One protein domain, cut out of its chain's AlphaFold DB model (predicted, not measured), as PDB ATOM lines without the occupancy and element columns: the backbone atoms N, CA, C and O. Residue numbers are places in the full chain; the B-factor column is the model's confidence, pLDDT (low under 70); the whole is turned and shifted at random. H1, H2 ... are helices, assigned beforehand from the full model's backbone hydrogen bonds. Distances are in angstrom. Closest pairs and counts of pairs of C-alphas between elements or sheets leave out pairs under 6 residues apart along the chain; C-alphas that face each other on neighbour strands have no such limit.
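What this domain is: This is residues 95 to 124, 160 to 229 and 294 to 348 of the 720 residues of an uncharacterized protein of Podospora anserina (strain S / ATCC MYA-4624 / DSM 980 / FGSC 10383) (UniProt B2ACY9). One long helix, H4, runs through the middle of a helical body, with shorter helices set round it, mostly crossed. H1 crosses its earlier part, while H5 and H8 pack on its later part; a helical hairpin of H2 and H3 lies toward its beginning, and a second hairpin, H6 and H7, packs on H8 through H6. The printed part has 155 residues with eight named helices, H1 to H8 in order, and no named strand; the class is all helix. It is compact, with a radius of gyration of the C-alphas of 15.5 A and spans of 49 by 38 by 24 A.

Where its parts are: Residues 95 to 112 hold no named element. H1 is residues 113 to 119, 10.0 A long, beginning at C-alpha 113 (15.553, -7.564, -16.557). H2 is residues 160 to 177, 25.7 A, and H3 residues 181 to 187, 10.0 A. H4, residues 190 to 212, measures 32.5 A from C-alpha 190 at (9.717, -5.784, -24.359) to C-alpha 212. H5 is residues 223 to 229, 10.2 A; H6 residues 296 to 306, 15.3 A; H7 residues 321 to 330, 14.7 A. H8, residues 332 to 346, is 21.8 A long and ends at C-alpha 346 (32.819, -17.491, -6.832).

How they stand to each other: H4 is the hub, touching four helices. Its residues 193 to 198 touch H1, about perpendicular at 84 degrees, closest at the C-alphas of Tyr 113 and Thr 194, 5.4 A apart. Its residues 202 to 209 touch H5 at a steep tilt of 64 degrees, with C-alphas 206 and 226 closest at 7.3 A. H4 and H6 only just touch, with 3 pairs of C-alphas within 8 A, closest at Ala 207 and Ile 300, 6.5 A. Residues 207 to 212 of H4 touch H8, closest at C-alphas 212 and 346, 4.9 A. H6 touches H8, with C-alphas 297 and 336 closest at 5.7 A. H6 and H7 form a hairpin, closest at C-alphas 305 and 325, 5.7 A. H2 and H3 form another at a shallow tilt of 15 degrees, closest at C-alphas 175 and 184, 5.4 A. H2 and H4 are apart. Every O i to N i+4 pair is within hydrogen-bond range in H2 to H8; in H1 it is 1 of 3, beside 3 of 4 O i to N i+3 pairs.

The domain as a whole: The two farthest C-alphas, those of Thr 160 and Met 216, are 50.4 A apart. Residues 125 to 159 and 230 to 293 are not printed, with C-alpha gaps of 30.0 A and 23.3 A. The link from H6 to H7, residues 307 to 320, is long. Mean pLDDT of the printed part is 86.6; residues 96, 121 to 124 and 229 are under 70.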
ATOM      1  N   HIS A  95      21.551 -23.182 -45.251       70.00
ATOM      2  CA  HIS A  95      22.935 -22.934 -45.662       70.00
ATOM      3  C   HIS A  95      23.757 -22.127 -44.650       70.00
ATOM      4  O   HIS A  95      24.939 -21.889 -44.886       70.00
ATOM      5  N   GLN A  96      23.169 -21.725 -43.520       69.44
ATOM      6  CA  GLN A  96      23.869 -20.950 -42.498       69.44
ATOM      7  C   GLN A  96      24.628 -21.818 -41.486       69.44
ATOM      8  O   GLN A  96      24.093 -22.782 -40.931       69.44
ATOM      9  N   SER A  97      25.880 -21.433 -41.225       76.19
ATOM     10  CA  SER A  97      26.720 -21.972 -40.154       76.19
ATOM     11  C   SER A  97      26.260 -21.466 -38.786       76.19
ATOM     12  O   SER A  97      25.687 -20.385 -38.671       76.19
ATOM     13  N   ILE A  98      26.510 -22.260 -37.747       80.06
ATOM     14  CA  ILE A  98      26.303 -21.845 -36.358       80.06
ATOM     15  C   ILE A  98      27.576 -21.145 -35.896       80.06
ATOM     16  O   ILE A  98      28.666 -21.681 -36.091       80.06
ATOM     17  N   ASP A  99      27.428 -19.960 -35.311       82.62
ATOM     18  CA  ASP A  99      28.556 -19.222 -34.752       82.62
ATOM     19  C   ASP A  99      29.073 -19.904 -33.467       82.62
ATOM     20  O   ASP A  99      28.270 -20.417 -32.670       82.62
ATOM     21  N   PRO A 100      30.398 -19.916 -33.234       86.06
ATOM     22  CA  PRO A 100      30.947 -20.351 -31.956       86.06
ATOM     23  C   PRO A 100      30.525 -19.382 -30.844       86.06
ATOM     24  O   PRO A 100      30.444 -18.170 -31.056       86.06
ATOM     25  N   ILE A 101      30.262 -19.912 -29.647       87.38
ATOM     26  CA  ILE A 101      29.967 -19.093 -28.466       87.38
ATOM     27  C   ILE A 101      31.241 -18.354 -28.053       87.38
ATOM     28  O   ILE A 101      32.243 -18.980 -27.702       87.38
ATOM     29  N   LEU A 102      31.195 -17.021 -28.054       86.94
ATOM     30  CA  LEU A 102      32.267 -16.205 -27.499       86.94
ATOM     31  C   LEU A 102      32.441 -16.525 -25.997       86.94
ATOM     32  O   LEU A 102      31.446 -16.533 -25.263       86.94
ATOM     33  N   PRO A 103      33.667 -16.789 -25.508       83.38
ATOM     34  CA  PRO A 103      33.863 -17.187 -24.118       83.38
ATOM     35  C   PRO A 103      33.323 -16.178 -23.103       83.38
ATOM     36  O   PRO A 103      33.523 -14.971 -23.218       83.38
ATOM     37  N   GLY A 104      32.624 -16.681 -22.086       80.75
ATOM     38  CA  GLY A 104      32.075 -15.868 -21.003       80.75
ATOM     39  C   GLY A 104      30.755 -15.158 -21.329       80.75
ATOM     40  O   GLY A 104      30.186 -14.531 -20.429       80.75
ATOM     41  N   VAL A 105      30.245 -15.217 -22.564       86.94
ATOM     42  CA  VAL A 105      29.001 -14.528 -22.961       86.94
ATOM     43  C   VAL A 105      27.783 -15.042 -22.204       86.94
ATOM     44  O   VAL A 105      26.931 -14.246 -21.802       86.94
ATOM     45  N   LEU A 106      27.686 -16.356 -21.980       86.75
ATOM     46  CA  LEU A 106      26.483 -16.954 -21.395       86.75
ATOM     47  C   LEU A 106      26.310 -16.535 -19.936       86.75
ATOM     48  O   LEU A 106      25.193 -16.329 -19.473       86.75
ATOM     49  N   SER A 107      27.417 -16.335 -19.228       85.81
ATOM     50  CA  SER A 107      27.428 -15.881 -17.839       85.81
ATOM     51  C   SER A 107      27.521 -14.368 -17.648       85.81
ATOM     52  O   SER A 107      27.645 -13.909 -16.513       85.81
ATOM     53  N   SER A 108      27.476 -13.564 -18.710       88.88
ATOM     54  CA  SER A 108      27.614 -12.099 -18.612       88.88
ATOM     55  C   SER A 108      26.363 -11.373 -18.084       88.88
ATOM     56  O   SER A 108      26.347 -10.148 -17.994       88.88
ATOM     57  N   TRP A 109      25.312 -12.108 -17.713       91.69
ATOM     58  CA  TRP A 109      23.986 -11.583 -17.373       91.69
ATOM     59  C   TRP A 109      23.764 -11.552 -15.853       91.69
ATOM     60  O   TRP A 109      22.979 -12.315 -15.295       91.69
ATOM     61  N   SER A 110      24.472 -10.663 -15.152       91.75
ATOM     62  CA  SER A 110      24.445 -10.596 -13.679       91.75
ATOM     63  C   SER A 110      23.192  -9.944 -13.077       91.75
ATOM     64  O   SER A 110      23.009  -9.993 -11.861       91.75
ATOM     65  N   LEU A 111      22.303  -9.366 -13.895       92.06
ATOM     66  CA  LEU A 111      21.085  -8.689 -13.436       92.06
ATOM     67  C   LEU A 111      19.810  -9.277 -14.061       92.06
ATOM     68  O   LEU A 111      19.797  -9.546 -15.265       92.06
ATOM     69  N   PRO A 112      18.702  -9.363 -13.299       93.38
ATOM     70  CA  PRO A 112      17.383  -9.608 -13.869       93.38
ATOM     71  C   PRO A 112      16.928  -8.398 -14.691       93.38
ATOM     72  O   PRO A 112      17.368  -7.268 -14.456       93.38
ATOM     73  N   TYR A 113      15.985  -8.600 -15.614       91.69
ATOM     74  CA  TYR A 113      15.553  -7.564 -16.557       91.69
ATOM     75  C   TYR A 113      15.091  -6.268 -15.877       91.69
ATOM     76  O   TYR A 113      15.444  -5.179 -16.330       91.69
ATOM     77  N   ALA A 114      14.359  -6.378 -14.762       90.38
ATOM     78  CA  ALA A 114      13.854  -5.228 -14.014       90.38
ATOM     79  C   ALA A 114      14.976  -4.270 -13.574       90.38
ATOM     80  O   ALA A 114      14.813  -3.055 -13.666       90.38
ATOM     81  N   ALA A 115      16.116  -4.811 -13.127       90.50
ATOM     82  CA  ALA A 115      17.294  -4.033 -12.749       90.50
ATOM     83  C   ALA A 115      18.127  -3.653 -13.973       90.50
ATOM     84  O   ALA A 115      18.548  -2.508 -14.119       90.50
ATOM     85  N   TYR A 116      18.322  -4.599 -14.891       89.88
ATOM     86  CA  TYR A 116      19.105  -4.401 -16.102       89.88
ATOM     87  C   TYR A 116      18.587  -3.223 -16.938       89.88
ATOM     88  O   TYR A 116      19.366  -2.362 -17.340       89.88
ATOM     89  N   ALA A 117      17.269  -3.107 -17.127       87.56
ATOM     90  CA  ALA A 117      16.657  -2.013 -17.881       87.56
ATOM     91  C   ALA A 117      16.929  -0.623 -17.271       87.56
ATOM     92  O   ALA A 117      16.961   0.368 -17.999       87.56
ATOM     93  N   LYS A 118      17.162  -0.541 -15.955       85.69
ATOM     94  CA  LYS A 118      17.478   0.712 -15.247       85.69
ATOM     95  C   LYS A 118      18.942   1.133 -15.372       85.69
ATOM     96  O   LYS A 118      19.255   2.278 -15.068       85.69
ATOM     97  N   THR A 119      19.825   0.256 -15.852       82.31
ATOM     98  CA  THR A 119      21.237   0.605 -16.103       82.31
ATOM     99  C   THR A 119      21.429   1.519 -17.321       82.31
ATOM    100  O   THR A 119      22.473   2.157 -17.468       82.31
ATOM    101  N   PHE A 120      20.420   1.618 -18.194       77.88
ATOM    102  CA  PHE A 120      20.418   2.497 -19.358       77.88
ATOM    103  C   PHE A 120      19.702   3.802 -18.986       77.88
ATOM    104  O   PHE A 120      18.481   3.835 -18.848       77.88
ATOM    105  N   GLY A 121      20.461   4.894 -18.814       57.72
ATOM    106  CA  GLY A 121      19.964   6.202 -18.346       57.72
ATOM    107  C   GLY A 121      18.899   6.883 -19.229       57.72
ATOM    108  O   GLY A 121      18.384   7.936 -18.863       57.72
ATOM    109  N   LYS A 122      18.542   6.291 -20.376       51.16
ATOM    110  CA  LYS A 122      17.361   6.621 -21.182       51.16
ATOM    111  C   LYS A 122      16.640   5.320 -21.503       51.16
ATOM    112  O   LYS A 122      17.284   4.345 -21.875       51.16
ATOM    113  N   THR A 123      15.320   5.327 -21.330       47.25
ATOM    114  CA  THR A 123      14.425   4.172 -21.462       47.25
ATOM    115  C   THR A 123      14.862   3.229 -22.591       47.25
ATOM    116  O   THR A 123      14.742   3.616 -23.757       47.25
ATOM    117  N   PRO A 124      15.301   1.990 -22.292       45.66
ATOM    118  CA  PRO A 124      15.600   0.991 -23.326       45.66
ATOM    119  C   PRO A 124      14.368   0.665 -24.190       45.66
ATOM    120  O   PRO A 124      14.484   0.066 -25.256       45.66
ATOM    121  N   THR A 160       4.619 -19.970 -43.139       76.81
ATOM    122  CA  THR A 160       5.535 -18.871 -43.470       76.81
ATOM    123  C   THR A 160       5.831 -18.014 -42.240       76.81
ATOM    124  O   THR A 160       6.986 -17.674 -42.011       76.81
ATOM    125  N   THR A 161       4.825 -17.735 -41.408       79.06
ATOM    126  CA  THR A 161       4.988 -17.039 -40.123       79.06
ATOM    127  C   THR A 161       5.926 -17.814 -39.194       79.06
ATOM    128  O   THR A 161       6.846 -17.232 -38.630       79.06
ATOM    129  N   GLN A 162       5.784 -19.141 -39.113       82.44
ATOM    130  CA  GLN A 162       6.690 -20.007 -38.347       82.44
ATOM    131  C   GLN A 162       8.143 -19.925 -38.842       82.44
ATOM    132  O   GLN A 162       9.067 -19.865 -38.034       82.44
ATOM    133  N   LEU A 163       8.363 -19.874 -40.161       82.50
ATOM    134  CA  LEU A 163       9.706 -19.710 -40.730       82.50
ATOM    135  C   LEU A 163      10.306 -18.332 -40.443       82.50
ATOM    136  O   LEU A 163      11.503 -18.244 -40.182       82.50
ATOM    137  N   VAL A 164       9.490 -17.275 -40.454       84.62
ATOM    138  CA  VAL A 164       9.930 -15.929 -40.060       84.62
ATOM    139  C   VAL A 164      10.328 -15.916 -38.586       84.62
ATOM    140  O   VAL A 164      11.433 -15.483 -38.275       84.62
ATOM    141  N   HIS A 165       9.498 -16.456 -37.686       84.88
ATOM    142  CA  HIS A 165       9.846 -16.559 -36.264       84.88
ATOM    143  C   HIS A 165      11.127 -17.363 -36.046       84.88
ATOM    144  O   HIS A 165      11.993 -16.935 -35.288       84.88
ATOM    145  N   LYS A 166      11.292 -18.480 -36.765       85.25
ATOM    146  CA  LYS A 166      12.514 -19.283 -36.699       85.25
ATOM    147  C   LYS A 166      13.742 -18.505 -37.173       85.25
ATOM    148  O   LYS A 166      14.781 -18.587 -36.528       85.25
ATOM    149  N   LYS A 167      13.635 -17.732 -38.260       87.62
ATOM    150  CA  LYS A 167      14.738 -16.889 -38.751       87.62
ATOM    151  C   LYS A 167      15.087 -15.772 -37.765       87.62
ATOM    152  O   LYS A 167      16.260 -15.531 -37.525       87.62
ATOM    153  N   VAL A 168      14.088 -15.136 -37.159       89.12
ATOM    154  CA  VAL A 168      14.307 -14.098 -36.142       89.12
ATOM    155  C   VAL A 168      14.981 -14.679 -34.896       89.12
ATOM    156  O   VAL A 168      15.950 -14.107 -34.407       89.12
ATOM    157  N   ALA A 169      14.518 -15.831 -34.401       88.69
ATOM    158  CA  ALA A 169      15.149 -16.522 -33.274       88.69
ATOM    159  C   ALA A 169      16.589 -16.959 -33.600       88.69
ATOM    160  O   ALA A 169      17.460 -16.888 -32.739       88.69
ATOM    161  N   TRP A 170      16.849 -17.347 -34.853       88.25
ATOM    162  CA  TRP A 170      18.193 -17.636 -35.357       88.25
ATOM    163  C   TRP A 170      19.096 -16.397 -35.322       88.25
ATOM    164  O   TRP A 170      20.187 -16.458 -34.759       88.25
ATOM    165  N   ASP A 171      18.630 -15.262 -35.859       89.06
ATOM    166  CA  ASP A 171      19.401 -14.008 -35.879       89.06
ATOM    167  C   ASP A 171      19.748 -13.566 -34.454       89.06
ATOM    168  O   ASP A 171      20.876 -13.169 -34.166       89.06
ATOM    169  N   ARG A 172      18.797 -13.723 -33.529       92.69
ATOM    170  CA  ARG A 172      18.996 -13.467 -32.100       92.69
ATOM    171  C   ARG A 172      20.019 -14.419 -31.474       92.69
ATOM    172  O   ARG A 172      20.891 -13.957 -30.745       92.69
ATOM    173  N   SER A 173      19.968 -15.720 -31.767       91.81
ATOM    174  CA  SER A 173      20.983 -16.681 -31.300       91.81
ATOM    175  C   SER A 173      22.391 -16.318 -31.788       91.81
ATOM    176  O   SER A 173      23.334 -16.372 -31.005       91.81
ATOM    177  N   SER A 174      22.532 -15.906 -33.051       90.88
ATOM    178  CA  SER A 174      23.811 -15.457 -33.621       90.88
ATOM    179  C   SER A 174      24.332 -14.198 -32.910       90.88
ATOM    180  O   SER A 174      25.473 -14.175 -32.446       90.88
ATOM    181  N   LEU A 175      23.476 -13.188 -32.702       91.88
ATOM    182  CA  LEU A 175      23.835 -11.980 -31.945       91.88
ATOM    183  C   LEU A 175      24.246 -12.288 -30.498       91.88
ATOM    184  O   LEU A 175      25.173 -11.658 -29.983       91.88
ATOM    185  N   LEU A 176      23.583 -13.256 -29.849       92.69
ATOM    186  CA  LEU A 176      23.973 -13.740 -28.526       92.69
ATOM    187  C   LEU A 176      25.383 -14.328 -28.568       92.69
ATOM    188  O   LEU A 176      26.233 -13.866 -27.818       92.69
ATOM    189  N   PHE A 177      25.656 -15.290 -29.450       91.62
ATOM    190  CA  PHE A 177      26.951 -15.984 -29.503       91.62
ATOM    191  C   PHE A 177      28.120 -15.064 -29.857       91.62
ATOM    192  O   PHE A 177      29.220 -15.270 -29.358       91.62
ATOM    193  N   GLN A 178      27.868 -14.005 -30.626       89.12
ATOM    194  CA  GLN A 178      28.851 -12.966 -30.945       89.12
ATOM    195  C   GLN A 178      29.092 -11.962 -29.799       89.12
ATOM    196  O   GLN A 178      29.902 -11.051 -29.952       89.12
ATOM    197  N   GLY A 179      28.372 -12.059 -28.675       86.56
ATOM    198  CA  GLY A 179      28.472 -11.108 -27.561       86.56
ATOM    199  C   GLY A 179      27.889  -9.721 -27.861       86.56
ATOM    200  O   GLY A 179      28.134  -8.761 -27.128       86.56
ATOM    201  N   ARG A 180      27.083  -9.579 -28.923       87.50
ATOM    202  CA  ARG A 180      26.488  -8.301 -29.357       87.50
ATOM    203  C   ARG A 180      25.206  -8.006 -28.579       87.50
ATOM    204  O   ARG A 180      24.122  -7.867 -29.144       87.50
ATOM    205  N   HIS A 181      25.333  -7.895 -27.253       87.88
ATOM    206  CA  HIS A 181      24.203  -7.802 -26.317       87.88
ATOM    207  C   HIS A 181      23.246  -6.643 -26.627       87.88
ATOM    208  O   HIS A 181      22.031  -6.807 -26.549       87.88
ATOM    209  N   LYS A 182      23.778  -5.477 -27.013       85.19
ATOM    210  CA  LYS A 182      22.958  -4.305 -27.347       85.19
ATOM    211  C   LYS A 182      22.039  -4.580 -28.539       85.19
ATOM    212  O   LYS A 182      20.835  -4.375 -28.447       85.19
ATOM    213  N   GLU A 183      22.597  -5.099 -29.628       88.56
ATOM    214  CA  GLU A 183      21.849  -5.394 -30.854       88.56
ATOM    215  C   GLU A 183      20.859  -6.544 -30.661       88.56
ATOM    216  O   GLU A 183      19.730  -6.488 -31.153       88.56
ATOM    217  N   LEU A 184      21.246  -7.556 -29.875       90.69
ATOM    218  CA  LEU A 184      20.353  -8.632 -29.454       90.69
ATOM    219  C   LEU A 184      19.098  -8.063 -28.783       90.69
ATOM    220  O   LEU A 184      17.980  -8.392 -29.177       90.69
ATOM    221  N   LEU A 185      19.267  -7.167 -27.814       89.44
ATOM    222  CA  LEU A 185      18.141  -6.562 -27.108       89.44
ATOM    223  C   LEU A 185      17.337  -5.607 -27.996       89.44
ATOM    224  O   LEU A 185      16.108  -5.607 -27.925       89.44
ATOM    225  N   GLU A 186      17.986  -4.837 -28.870       87.44
ATOM    226  CA  GLU A 186      17.311  -3.986 -29.860       87.44
ATOM    227  C   GLU A 186      16.421  -4.801 -30.815       87.44
ATOM    228  O   GLU A 186      15.334  -4.346 -31.182       87.44
ATOM    229  N   SER A 187      16.825  -6.032 -31.147       88.06
ATOM    230  CA  SER A 187      16.048  -6.958 -31.981       88.06
ATOM    231  C   SER A 187      14.840  -7.596 -31.266       88.06
ATOM    232  O   SER A 187      13.936  -8.135 -31.918       88.06
ATOM    233  N   CYS A 188      14.795  -7.538 -29.934       88.81
ATOM    234  CA  CYS A 188      13.738  -8.106 -29.097       88.81
ATOM    235  C   CYS A 188      12.649  -7.071 -28.758       88.81
ATOM    236  O   CYS A 188      12.939  -5.893 -28.539       88.81
ATOM    237  N   GLY A 189      11.387  -7.515 -28.690       88.00
ATOM    238  CA  GLY A 189      10.302  -6.743 -28.065       88.00
ATOM    239  C   GLY A 189      10.449  -6.695 -26.538       88.00
ATOM    240  O   GLY A 189      11.306  -7.378 -25.984       88.00
ATOM    241  N   ARG A 190       9.626  -5.909 -25.831       86.38
ATOM    242  CA  ARG A 190       9.717  -5.784 -24.359       86.38
ATOM    243  C   ARG A 190       9.577  -7.136 -23.643       86.38
ATOM    244  O   ARG A 190      10.398  -7.454 -22.781       86.38
ATOM    245  N   ASP A 191       8.592  -7.939 -24.031       88.94
ATOM    246  CA  ASP A 191       8.348  -9.249 -23.413       88.94
ATOM    247  C   ASP A 191       9.481 -10.233 -23.730       88.94
ATOM    248  O   ASP A 191      10.000 -10.895 -22.832       88.94
ATOM    249  N   ASP A 192       9.961 -10.241 -24.981       91.25
ATOM    250  CA  ASP A 192      11.134 -11.018 -25.398       91.25
ATOM    251  C   ASP A 192      12.381 -10.629 -24.586       91.25
ATOM    252  O   ASP A 192      13.101 -11.498 -24.105       91.25
ATOM    253  N   ARG A 193      12.641  -9.327 -24.389       91.56
ATOM    254  CA  ARG A 193      13.778  -8.849 -23.579       91.56
ATOM    255  C   ARG A 193      13.661  -9.318 -22.138       91.56
ATOM    256  O   ARG A 193      14.649  -9.773 -21.571       91.56
ATOM    257  N   THR A 194      12.462  -9.228 -21.566       92.31
ATOM    258  CA  THR A 194      12.193  -9.666 -20.193       92.31
ATOM    259  C   THR A 194      12.491 -11.151 -20.036       92.31
ATOM    260  O   THR A 194      13.265 -11.536 -19.160       92.31
ATOM    261  N   THR A 195      11.935 -11.976 -20.922       94.00
ATOM    262  CA  THR A 195      12.122 -13.429 -20.908       94.00
ATOM    263  C   THR A 195      13.580 -13.812 -21.144       94.00
ATOM    264  O   THR A 195      14.127 -14.613 -20.393       94.00
ATOM    265  N   LEU A 196      14.241 -13.208 -22.135       93.50
ATOM    266  CA  LEU A 196      15.630 -13.507 -22.485       93.50
ATOM    267  C   LEU A 196      16.608 -13.150 -21.365       93.50
ATOM    268  O   LEU A 196      17.427 -13.980 -20.979       93.50
ATOM    269  N   VAL A 197      16.524 -11.923 -20.842       93.50
ATOM    270  CA  VAL A 197      17.447 -11.446 -19.806       93.50
ATOM    271  C   VAL A 197      17.238 -12.222 -18.511       93.50
ATOM    272  O   VAL A 197      18.218 -12.629 -17.898       93.50
ATOM    273  N   ASN A 198      15.990 -12.494 -18.115       94.25
ATOM    274  CA  ASN A 198      15.727 -13.304 -16.924       94.25
ATOM    275  C   ASN A 198      16.195 -14.756 -17.101       94.25
ATOM    276  O   ASN A 198      16.786 -15.303 -16.179       94.25
ATOM    277  N   TYR A 199      16.002 -15.358 -18.279       94.31
ATOM    278  CA  TYR A 199      16.496 -16.706 -18.572       94.31
ATOM    279  C   TYR A 199      18.027 -16.792 -18.465       94.31
ATOM    280  O   TYR A 199      18.555 -17.678 -17.798       94.31
ATOM    281  N   LEU A 200      18.762 -15.848 -19.062       94.50
ATOM    282  CA  LEU A 200      20.228 -15.827 -18.984       94.50
ATOM    283  C   LEU A 200      20.735 -15.448 -17.581       94.50
ATOM    284  O   LEU A 200      21.767 -15.949 -17.136       94.50
ATOM    285  N   HIS A 201      19.989 -14.618 -16.849       94.25
ATOM    286  CA  HIS A 201      20.283 -14.316 -15.452       94.25
ATOM    287  C   HIS A 201      20.089 -15.531 -14.535       94.25
ATOM    288  O   HIS A 201      20.937 -15.792 -13.679       94.25
ATOM    289  N   ASP A 202      19.029 -16.319 -14.739       93.81
ATOM    290  CA  ASP A 202      18.819 -17.582 -14.023       93.81
ATOM    291  C   ASP A 202      20.010 -18.531 -14.239       93.81
ATOM    292  O   ASP A 202      20.496 -19.137 -13.282       93.81
ATOM    293  N   PHE A 203      20.531 -18.608 -15.472       93.88
ATOM    294  CA  PHE A 203      21.740 -19.379 -15.777       93.88
ATOM    295  C   PHE A 203      22.963 -18.858 -15.017       93.88
ATOM    296  O   PHE A 203      23.673 -19.649 -14.396       93.88
ATOM    297  N   HIS A 204      23.200 -17.541 -15.026       94.19
ATOM    298  CA  HIS A 204      24.309 -16.919 -14.297       94.19
ATOM    299  C   HIS A 204      24.273 -17.276 -12.804       94.19
ATOM    300  O   HIS A 204      25.272 -17.743 -12.258       94.19
ATOM    301  N   VAL A 205      23.117 -17.113 -12.147       92.75
ATOM    302  CA  VAL A 205      22.961 -17.419 -10.716       92.75
ATOM    303  C   VAL A 205      23.137 -18.913 -10.447       92.75
ATOM    304  O   VAL A 205      23.819 -19.288  -9.494       92.75
ATOM    305  N   HIS A 206      22.557 -19.777 -11.283       93.50
ATOM    306  CA  HIS A 206      22.705 -21.229 -11.165       93.50
ATOM    307  C   HIS A 206      24.162 -21.674 -11.258       93.50
ATOM    308  O   HIS A 206      24.646 -22.401 -10.387       93.50
ATOM    309  N   ALA A 207      24.873 -21.213 -12.284       93.75
ATOM    310  CA  ALA A 207      26.272 -21.548 -12.494       93.75
ATOM    311  C   ALA A 207      27.156 -21.016 -11.353       93.75
ATOM    312  O   ALA A 207      28.034 -21.736 -10.874       93.75
ATOM    313  N   PHE A 208      26.870 -19.806 -10.858       93.00
ATOM    314  CA  PHE A 208      27.570 -19.209  -9.724       93.00
ATOM    315  C   PHE A 208      27.392 -20.024  -8.436       93.00
ATOM    316  O   PHE A 208      28.382 -20.411  -7.819       93.00
ATOM    317  N   VAL A 209      26.147 -20.320  -8.043       90.19
ATOM    318  CA  VAL A 209      25.837 -21.090  -6.823       90.19
ATOM    319  C   VAL A 209      26.447 -22.489  -6.906       90.19
ATOM    320  O   VAL A 209      27.073 -22.955  -5.953       90.19
ATOM    321  N   THR A 210      26.336 -23.128  -8.071       90.69
ATOM    322  CA  THR A 210      26.940 -24.443  -8.314       90.69
ATOM    323  C   THR A 210      28.462 -24.401  -8.151       90.69
ATOM    324  O   THR A 210      29.021 -25.306  -7.541       90.69
ATOM    325  N   ALA A 211      29.140 -23.356  -8.642       91.88
ATOM    326  CA  ALA A 211      30.592 -23.211  -8.509       91.88
ATOM    327  C   ALA A 211      31.026 -22.891  -7.078       91.88
ATOM    328  O   ALA A 211      31.947 -23.516  -6.552       91.88
ATOM    329  N   LYS A 212      30.341 -21.945  -6.432       88.44
ATOM    330  CA  LYS A 212      30.643 -21.501  -5.068       88.44
ATOM    331  C   LYS A 212      30.616 -22.654  -4.078       88.44
ATOM    332  O   LYS A 212      31.527 -22.787  -3.269       88.44
ATOM    333  N   TYR A 213      29.605 -23.508  -4.188       87.19
ATOM    334  CA  TYR A 213      29.404 -24.629  -3.278       87.19
ATOM    335  C   TYR A 213      29.906 -25.960  -3.835       87.19
ATOM    336  O   TYR A 213      29.617 -27.017  -3.282       87.19
ATOM    337  N   TRP A 214      30.686 -25.939  -4.916       87.56
ATOM    338  CA  TRP A 214      31.222 -27.161  -5.496       87.56
ATOM    339  C   TRP A 214      32.085 -27.932  -4.491       87.56
ATOM    340  O   TRP A 214      33.042 -27.389  -3.935       87.56
ATOM    341  N   GLY A 215      31.754 -29.209  -4.281       83.00
ATOM    342  CA  GLY A 215      32.401 -30.070  -3.288       83.00
ATOM    343  C   GLY A 215      31.693 -30.130  -1.930       83.00
ATOM    344  O   GLY A 215      32.122 -30.902  -1.073       83.00
ATOM    345  N   MET A 216      30.606 -29.379  -1.727       80.25
ATOM    346  CA  MET A 216      29.778 -29.443  -0.519       80.25
ATOM    347  C   MET A 216      28.286 -29.260  -0.823       80.25
ATOM    348  O   MET A 216      27.894 -28.654  -1.815       80.25
ATOM    349  N   GLY A 217      27.427 -29.798   0.039       75.94
ATOM    350  CA  GLY A 217      25.979 -29.645  -0.111       75.94
ATOM    351  C   GLY A 217      25.402 -30.398  -1.320       75.94
ATOM    352  O   GLY A 217      25.856 -31.509  -1.606       75.94
ATOM    353  N   PRO A 218      24.386 -29.873  -2.028       78.06
ATOM    354  CA  PRO A 218      23.693 -30.618  -3.058       78.06
ATOM    355  C   PRO A 218      24.492 -30.609  -4.365       78.06
ATOM    356  O   PRO A 218      24.996 -29.580  -4.812       78.06
ATOM    357  N   ARG A 219      24.562 -31.770  -5.022       77.62
ATOM    358  CA  ARG A 219      25.257 -31.926  -6.314       77.62
ATOM    359  C   ARG A 219      24.533 -31.272  -7.484       77.62
ATOM    360  O   ARG A 219      25.159 -30.937  -8.484       77.62
ATOM    361  N   GLN A 220      23.217 -31.117  -7.366       80.00
ATOM    362  CA  GLN A 220      22.376 -30.487  -8.371       80.00
ATOM    363  C   GLN A 220      21.571 -29.371  -7.719       80.00
ATOM    364  O   GLN A 220      20.775 -29.604  -6.811       80.00
ATOM    365  N   TRP A 221      21.781 -28.153  -8.205       83.75
ATOM    366  CA  TRP A 221      21.021 -26.984  -7.794       83.75
ATOM    367  C   TRP A 221      19.814 -26.820  -8.710       83.75
ATOM    368  O   TRP A 221      19.955 -26.739  -9.925       83.75
ATOM    369  N   THR A 222      18.610 -26.794  -8.141       85.38
ATOM    370  CA  THR A 222      17.386 -26.529  -8.910       85.38
ATOM    371  C   THR A 222      16.941 -25.073  -8.745       85.38
ATOM    372  O   THR A 222      17.256 -24.441  -7.727       85.38
ATOM    373  N   PRO A 223      16.111 -24.530  -9.657       84.56
ATOM    374  CA  PRO A 223      15.616 -23.157  -9.553       84.56
ATOM    375  C   PRO A 223      14.809 -22.947  -8.270       84.56
ATOM    376  O   PRO A 223      14.770 -21.849  -7.717       84.56
ATOM    377  N   ARG A 224      14.152 -24.007  -7.775       83.94
ATOM    378  CA  ARG A 224      13.417 -23.998  -6.505       83.94
ATOM    379  C   ARG A 224      14.356 -23.868  -5.311       83.94
ATOM    380  O   ARG A 224      14.096 -23.018  -4.470       83.94
ATOM    381  N   MET A 225      15.451 -24.626  -5.276       82.50
ATOM    382  CA  MET A 225      16.454 -24.546  -4.204       82.50
ATOM    383  C   MET A 225      17.122 -23.172  -4.169       82.50
ATOM    384  O   MET A 225      17.161 -22.532  -3.127       82.50
ATOM    385  N   ILE A 226      17.538 -22.671  -5.334       83.25
ATOM    386  CA  ILE A 226      18.125 -21.333  -5.480       83.25
ATOM    387  C   ILE A 226      17.116 -20.241  -5.091       83.25
ATOM    388  O   ILE A 226      17.493 -19.192  -4.581       83.25
ATOM    389  N   SER A 227      15.822 -20.429  -5.354       79.31
ATOM    390  CA  SER A 227      14.802 -19.465  -4.915       79.31
ATOM    391  C   SER A 227      14.577 -19.520  -3.404       79.31
ATOM    392  O   SER A 227      14.364 -18.474  -2.798       79.31
ATOM    393  N   ALA A 228      14.620 -20.715  -2.809       72.00
ATOM    394  CA  ALA A 228      14.409 -20.929  -1.380       72.00
ATOM    395  C   ALA A 228      15.507 -20.266  -0.539       72.00
ATOM    396  O   ALA A 228      15.175 -19.556   0.408       72.00
ATOM    397  N   THR A 229      16.775 -20.370  -0.959       65.69
ATOM    398  CA  THR A 229      17.884 -19.660  -0.295       65.69
ATOM    399  C   THR A 229      17.682 -18.147  -0.282       65.69
ATOM    400  O   THR A 229      18.085 -17.487   0.664       65.69
ATOM    401  N   SER A 294      31.907 -36.563 -10.914       71.56
ATOM    402  CA  SER A 294      31.181 -35.337 -11.231       71.56
ATOM    403  C   SER A 294      32.143 -34.253 -11.717       71.56
ATOM    404  O   SER A 294      32.994 -33.788 -10.956       71.56
ATOM    405  N   SER A 295      31.967 -33.804 -12.959       87.25
ATOM    406  CA  SER A 295      32.680 -32.657 -13.528       87.25
ATOM    407  C   SER A 295      31.783 -31.422 -13.551       87.25
ATOM    408  O   SER A 295      30.648 -31.478 -14.026       87.25
ATOM    409  N   MET A 296      32.310 -30.283 -13.098       91.06
ATOM    410  CA  MET A 296      31.600 -28.999 -13.144       91.06
ATOM    411  C   MET A 296      31.266 -28.583 -14.581       91.06
ATOM    412  O   MET A 296      30.168 -28.099 -14.860       91.06
ATOM    413  N   VAL A 297      32.180 -28.858 -15.518       91.31
ATOM    414  CA  VAL A 297      31.974 -28.621 -16.954       91.31
ATOM    415  C   VAL A 297      30.768 -29.423 -17.456       91.31
ATOM    416  O   VAL A 297      29.911 -28.878 -18.151       91.31
ATOM    417  N   ALA A 298      30.661 -30.696 -17.061       91.00
ATOM    418  CA  ALA A 298      29.533 -31.551 -17.426       91.00
ATOM    419  C   ALA A 298      28.215 -31.071 -16.795       91.00
ATOM    420  O   ALA A 298      27.208 -30.992 -17.493       91.00
ATOM    421  N   THR A 299      28.219 -30.682 -15.516       90.94
ATOM    422  CA  THR A 299      27.018 -30.186 -14.824       90.94
ATOM    423  C   THR A 299      26.469 -28.904 -15.453       90.94
ATOM    424  O   THR A 299      25.260 -28.809 -15.688       90.94
ATOM    425  N   ILE A 300      27.330 -27.925 -15.766       91.00
ATOM    426  CA  ILE A 300      26.908 -26.697 -16.461       91.00
ATOM    427  C   ILE A 300      26.384 -27.032 -17.859       91.00
ATOM    428  O   ILE A 300      25.316 -26.548 -18.235       91.00
ATOM    429  N   LYS A 301      27.102 -27.875 -18.614       91.56
ATOM    430  CA  LYS A 301      26.698 -28.294 -19.962       91.56
ATOM    431  C   LYS A 301      25.314 -28.940 -19.958       91.56
ATOM    432  O   LYS A 301      24.466 -28.550 -20.756       91.56
ATOM    433  N   GLU A 302      25.077 -29.888 -19.056       90.75
ATOM    434  CA  GLU A 302      23.798 -30.592 -18.973       90.75
ATOM    435  C   GLU A 302      22.669 -29.645 -18.568       90.75
ATOM    436  O   GLU A 302      21.615 -29.631 -19.198       90.75
ATOM    437  N   SER A 303      22.923 -28.776 -17.583       90.06
ATOM    438  CA  SER A 303      21.944 -27.771 -17.157       90.06
ATOM    439  C   SER A 303      21.562 -26.835 -18.302       90.06
ATOM    440  O   SER A 303      20.394 -26.478 -18.451       90.06
ATOM    441  N   LEU A 304      22.538 -26.461 -19.135       89.19
ATOM    442  CA  LEU A 304      22.343 -25.603 -20.295       89.19
ATOM    443  C   LEU A 304      21.515 -26.289 -21.393       89.19
ATOM    444  O   LEU A 304      20.569 -25.696 -21.908       89.19
ATOM    445  N   ILE A 305      21.830 -27.550 -21.712       87.50
ATOM    446  CA  ILE A 305      21.119 -28.344 -22.728       87.50
ATOM    447  C   ILE A 305      19.678 -28.630 -22.292       87.50
ATOM    448  O   ILE A 305      18.752 -28.476 -23.087       87.50
ATOM    449  N   GLN A 306      19.479 -29.014 -21.031       88.81
ATOM    450  CA  GLN A 306      18.161 -29.359 -20.496       88.81
ATOM    451  C   GLN A 306      17.354 -28.140 -20.019       88.81
ATOM    452  O   GLN A 306      16.168 -28.271 -19.725       88.81
ATOM    453  N   SER A 307      17.969 -26.954 -19.931       89.25
ATOM    454  CA  SER A 307      17.371 -25.740 -19.348       89.25
ATOM    455  C   SER A 307      16.845 -25.927 -17.914       89.25
ATOM    456  O   SER A 307      15.883 -25.277 -17.512       89.25
ATOM    457  N   THR A 308      17.477 -26.792 -17.114       89.81
ATOM    458  CA  THR A 308      17.025 -27.122 -15.745       89.81
ATOM    459  C   THR A 308      17.199 -25.980 -14.745       89.81
ATOM    460  O   THR A 308      16.644 -26.041 -13.654       89.81
ATOM    461  N   PHE A 309      17.939 -24.929 -15.108       90.50
ATOM    462  CA  PHE A 309      18.246 -23.772 -14.262       90.50
ATOM    463  C   PHE A 309      17.167 -22.677 -14.262       90.50
ATOM    464  O   PHE A 309      17.199 -21.808 -13.393       90.50
ATOM    465  N   SER A 310      16.199 -22.707 -15.184       89.75
ATOM    466  CA  SER A 310      15.119 -21.711 -15.253       89.75
ATOM    467  C   SER A 310      13.744 -22.367 -15.150       89.75
ATOM    468  O   SER A 310      13.555 -23.537 -15.473       89.75
ATOM    469  N   ARG A 311      12.751 -21.597 -14.688       87.81
ATOM    470  CA  ARG A 311      11.329 -21.993 -14.749       87.81
ATOM    471  C   ARG A 311      10.699 -21.694 -16.113       87.81
ATOM    472  O   ARG A 311       9.590 -22.151 -16.379       87.81
ATOM    473  N   THR A 312      11.380 -20.908 -16.944       87.31
ATOM    474  CA  THR A 312      10.937 -20.545 -18.293       87.31
ATOM    475  C   THR A 312      11.067 -21.752 -19.212       87.31
ATOM    476  O   THR A 312      12.130 -22.369 -19.276       87.31
ATOM    477  N   SER A 313      10.004 -22.096 -19.944       84.31
ATOM    478  CA  SER A 313      10.080 -23.225 -20.876       84.31
ATOM    479  C   SER A 313      10.921 -22.862 -22.114       84.31
ATOM    480  O   SER A 313      10.786 -21.745 -22.620       84.31
ATOM    481  N   PRO A 314      11.755 -23.775 -22.656       83.62
ATOM    482  CA  PRO A 314      12.612 -23.478 -23.809       83.62
ATOM    483  C   PRO A 314      11.892 -22.864 -25.027       83.62
ATOM    484  O   PRO A 314      12.445 -21.936 -25.613       83.62
ATOM    485  N   PRO A 315      10.658 -23.279 -25.398       84.06
ATOM    486  CA  PRO A 315       9.935 -22.680 -26.526       84.06
ATOM    487  C   PRO A 315       9.521 -21.215 -26.328       84.06
ATOM    488  O   PRO A 315       9.162 -20.554 -27.298       84.06
ATOM    489  N   GLN A 316       9.519 -20.715 -25.088       84.50
ATOM    490  CA  GLN A 316       9.165 -19.328 -24.767       84.50
ATOM    491  C   GLN A 316      10.362 -18.377 -24.867       84.50
ATOM    492  O   GLN A 316      10.174 -17.163 -24.889       84.50
ATOM    493  N   VAL A 317      11.590 -18.900 -24.910       89.06
ATOM    494  CA  VAL A 317      12.792 -18.069 -24.982       89.06
ATOM    495  C   VAL A 317      12.954 -17.559 -26.421       89.06
ATOM    496  O   VAL A 317      12.874 -18.351 -27.359       89.06
ATOM    497  N   PRO A 318      13.217 -16.259 -26.652       90.06
ATOM    498  CA  PRO A 318      13.283 -15.678 -28.000       90.06
ATOM    499  C   PRO A 318      14.571 -16.020 -28.782       90.06
ATOM    500  O   PRO A 318      14.961 -15.270 -29.679       90.06
ATOM    501  N   ILE A 319      15.227 -17.133 -28.450       90.88
ATOM    502  CA  ILE A 319      16.410 -17.693 -29.113       90.88
ATOM    503  C   ILE A 319      16.195 -19.190 -29.344       90.88
ATOM    504  O   ILE A 319      15.401 -19.834 -28.661       90.88
ATOM    505  N   LEU A 320      16.943 -19.775 -30.273       87.19
ATOM    506  CA  LEU A 320      16.934 -21.220 -30.486       87.19
ATOM    507  C   LEU A 320      17.853 -21.905 -29.459       87.19
ATOM    508  O   LEU A 320      19.070 -21.892 -29.613       87.19
ATOM    509  N   THR A 321      17.302 -22.524 -28.412       84.31
ATOM    510  CA  THR A 321      18.102 -23.243 -27.392       84.31
ATOM    511  C   THR A 321      18.847 -24.451 -27.972       84.31
ATOM    512  O   THR A 321      19.968 -24.750 -27.569       84.31
ATOM    513  N   GLU A 322      18.295 -25.082 -29.011       85.31
ATOM    514  CA  GLU A 322      18.953 -26.131 -29.806       85.31
ATOM    515  C   GLU A 322      20.257 -25.657 -30.486       85.31
ATOM    516  O   GLU A 322      21.105 -26.467 -30.855       85.31
ATOM    517  N   PHE A 323      20.449 -24.344 -30.655       86.31
ATOM    518  CA  PHE A 323      21.690 -23.795 -31.203       86.31
ATOM    519  C   PHE A 323      22.791 -23.758 -30.157       86.31
ATOM    520  O   PHE A 323      23.959 -23.907 -30.508       86.31
ATOM    521  N   ILE A 324      22.424 -23.617 -28.884       84.88
ATOM    522  CA  ILE A 324      23.375 -23.670 -27.779       84.88
ATOM    523  C   ILE A 324      23.983 -25.070 -27.723       84.88
ATOM    524  O   ILE A 324      25.200 -25.206 -27.749       84.88
ATOM    525  N   SER A 325      23.156 -26.122 -27.754       85.12
ATOM    526  CA  SER A 325      23.654 -27.505 -27.722       85.12
ATOM    527  C   SER A 325      24.548 -27.836 -28.921       85.12
ATOM    528  O   SER A 325      25.593 -28.464 -28.751       85.12
ATOM    529  N   ARG A 326      24.190 -27.366 -30.125       86.88
ATOM    530  CA  ARG A 326      25.006 -27.551 -31.335       86.88
ATOM    531  C   ARG A 326      26.317 -26.765 -31.298       86.88
ATOM    532  O   ARG A 326      27.337 -27.336 -31.665       86.88
ATOM    533  N   SER A 327      26.306 -25.508 -30.853       86.25
ATOM    534  CA  SER A 327      27.527 -24.695 -30.742       86.25
ATOM    535  C   SER A 327      28.474 -25.271 -29.680       86.25
ATOM    536  O   SER A 327      29.652 -25.468 -29.951       86.25
ATOM    537  N   VAL A 328      27.948 -25.703 -28.526       86.31
ATOM    538  CA  VAL A 328      28.728 -26.392 -27.478       86.31
ATOM    539  C   VAL A 328      29.306 -27.730 -27.953       86.31
ATOM    540  O   VAL A 328      30.380 -28.135 -27.515       86.31
ATOM    541  N   ALA A 329      28.604 -28.448 -28.834       86.19
ATOM    542  CA  ALA A 329      29.137 -29.665 -29.443       86.19
ATOM    543  C   ALA A 329      30.266 -29.376 -30.448       86.19
ATOM    544  O   ALA A 329      31.140 -30.223 -30.623       86.19
ATOM    545  N   GLN A 330      30.248 -28.208 -31.100       87.00
ATOM    546  CA  GLN A 330      31.280 -27.769 -32.045       87.00
ATOM    547  C   GLN A 330      32.517 -27.199 -31.339       87.00
ATOM    548  O   GLN A 330      33.630 -27.508 -31.753       87.00
ATOM    549  N   ASP A 331      32.328 -26.412 -30.276       85.50
ATOM    550  CA  ASP A 331      33.399 -25.844 -29.454       85.50
ATOM    551  C   ASP A 331      33.183 -26.157 -27.957       85.50
ATOM    552  O   ASP A 331      32.590 -25.362 -27.216       85.50
ATOM    553  N   PRO A 332      33.671 -27.316 -27.472       86.75
ATOM    554  CA  PRO A 332      33.598 -27.673 -26.058       86.75
ATOM    555  C   PRO A 332      34.387 -26.729 -25.135       86.75
ATOM    556  O   PRO A 332      34.078 -26.656 -23.941       86.75
ATOM    557  N   HIS A 333      35.380 -25.992 -25.656       87.81
ATOM    558  CA  HIS A 333      36.206 -25.097 -24.843       87.81
ATOM    559  C   HIS A 333      35.417 -23.903 -24.312       87.81
ATOM    560  O   HIS A 333      35.720 -23.422 -23.221       87.81
ATOM    561  N   ALA A 334      34.368 -23.463 -25.013       87.19
ATOM    562  CA  ALA A 334      33.518 -22.375 -24.542       87.19
ATOM    563  C   ALA A 334      32.912 -22.683 -23.158       87.19
ATOM    564  O   ALA A 334      33.001 -21.863 -22.246       87.19
ATOM    565  N   ILE A 335      32.375 -23.894 -22.953       90.94
ATOM    566  CA  ILE A 335      31.804 -24.297 -21.654       90.94
ATOM    567  C   ILE A 335      32.885 -24.564 -20.607       90.94
ATOM    568  O   ILE A 335      32.675 -24.295 -19.423       90.94
ATOM    569  N   GLN A 336      34.056 -25.051 -21.025       92.12
ATOM    570  CA  GLN A 336      35.201 -25.173 -20.127       92.12
ATOM    571  C   GLN A 336      35.586 -23.796 -19.560       92.12
ATOM    572  O   GLN A 336      35.688 -23.644 -18.345       92.12
ATOM    573  N   LEU A 337      35.709 -22.773 -20.413       93.00
ATOM    574  CA  LEU A 337      36.008 -21.403 -19.992       93.00
ATOM    575  C   LEU A 337      34.901 -20.801 -19.114       93.00
ATOM    576  O   LEU A 337      35.220 -20.104 -18.153       93.00
ATOM    577  N   GLU A 338      33.624 -21.112 -19.363       92.94
ATOM    578  CA  GLU A 338      32.521 -20.726 -18.464       92.94
ATOM    579  C   GLU A 338      32.680 -21.335 -17.059       92.94
ATOM    580  O   GLU A 338      32.482 -20.643 -16.058       92.94
ATOM    581  N   ALA A 339      33.098 -22.602 -16.952       94.19
ATOM    582  CA  ALA A 339      33.348 -23.244 -15.660       94.19
ATOM    583  C   ALA A 339      34.532 -22.604 -14.911       94.19
ATOM    584  O   ALA A 339      34.417 -22.326 -13.715       94.19
ATOM    585  N   PHE A 340      35.639 -22.312 -15.606       94.69
ATOM    586  CA  PHE A 340      36.781 -21.587 -15.029       94.69
ATOM    587  C   PHE A 340      36.391 -20.173 -14.588       94.69
ATOM    588  O   PHE A 340      36.704 -19.769 -13.468       94.69
ATOM    589  N   LYS A 341      35.642 -19.442 -15.422       94.88
ATOM    590  CA  LYS A 341      35.103 -18.120 -15.084       94.88
ATOM    591  C   LYS A 341      34.270 -18.187 -13.804       94.88
ATOM    592  O   LYS A 341      34.486 -17.385 -12.903       94.88
ATOM    593  N   MET A 342      33.376 -19.167 -13.674       94.50
ATOM    594  CA  MET A 342      32.549 -19.349 -12.474       94.50
ATOM    595  C   MET A 342      33.350 -19.716 -11.223       94.50
ATOM    596  O   MET A 342      33.036 -19.231 -10.133       94.50
ATOM    597  N   ALA A 343      34.403 -20.526 -11.356       93.44
ATOM    598  CA  ALA A 343      35.314 -20.825 -10.251       93.44
ATOM    599  C   ALA A 343      36.022 -19.557  -9.742       93.44
ATOM    600  O   ALA A 343      36.090 -19.333  -8.533       93.44
ATOM    601  N   ILE A 344      36.471 -18.690 -10.658       93.31
ATOM    602  CA  ILE A 344      37.116 -17.414 -10.318       93.31
ATOM    603  C   ILE A 344      36.107 -16.434  -9.696       93.31
ATOM    604  O   ILE A 344      36.355 -15.911  -8.613       93.31
ATOM    605  N   LEU A 345      34.943 -16.237 -10.329       91.88
ATOM    606  CA  LEU A 345      33.852 -15.368  -9.852       91.88
ATOM    607  C   LEU A 345      33.415 -15.710  -8.419       91.88
ATOM    608  O   LEU A 345      33.234 -14.838  -7.562       91.88
ATOM    609  N   SER A 346      33.230 -17.003  -8.149       90.12
ATOM    610  CA  SER A 346      32.819 -17.491  -6.832       90.12
ATOM    611  C   SER A 346      33.943 -17.449  -5.795       90.12
ATOM    612  O   SER A 346      33.656 -17.392  -4.602       90.12
ATOM    613  N   GLY A 347      35.207 -17.392  -6.223       88.31
ATOM    614  CA  GLY A 347      36.367 -17.465  -5.338       88.31
ATOM    615  C   GLY A 347      36.650 -18.876  -4.817       88.31
ATOM    616  O   GLY A 347      37.321 -19.028  -3.800       88.31
ATOM    617  N   ASN A 348      36.138 -19.917  -5.484       88.94
ATOM    618  CA  ASN A 348      36.358 -21.302  -5.076       88.94
ATOM    619  C   ASN A 348      37.702 -21.821  -5.620       88.94
ATOM    620  O   ASN A 348      37.770 -22.438  -6.686       88.94
TER     621      ASN A 348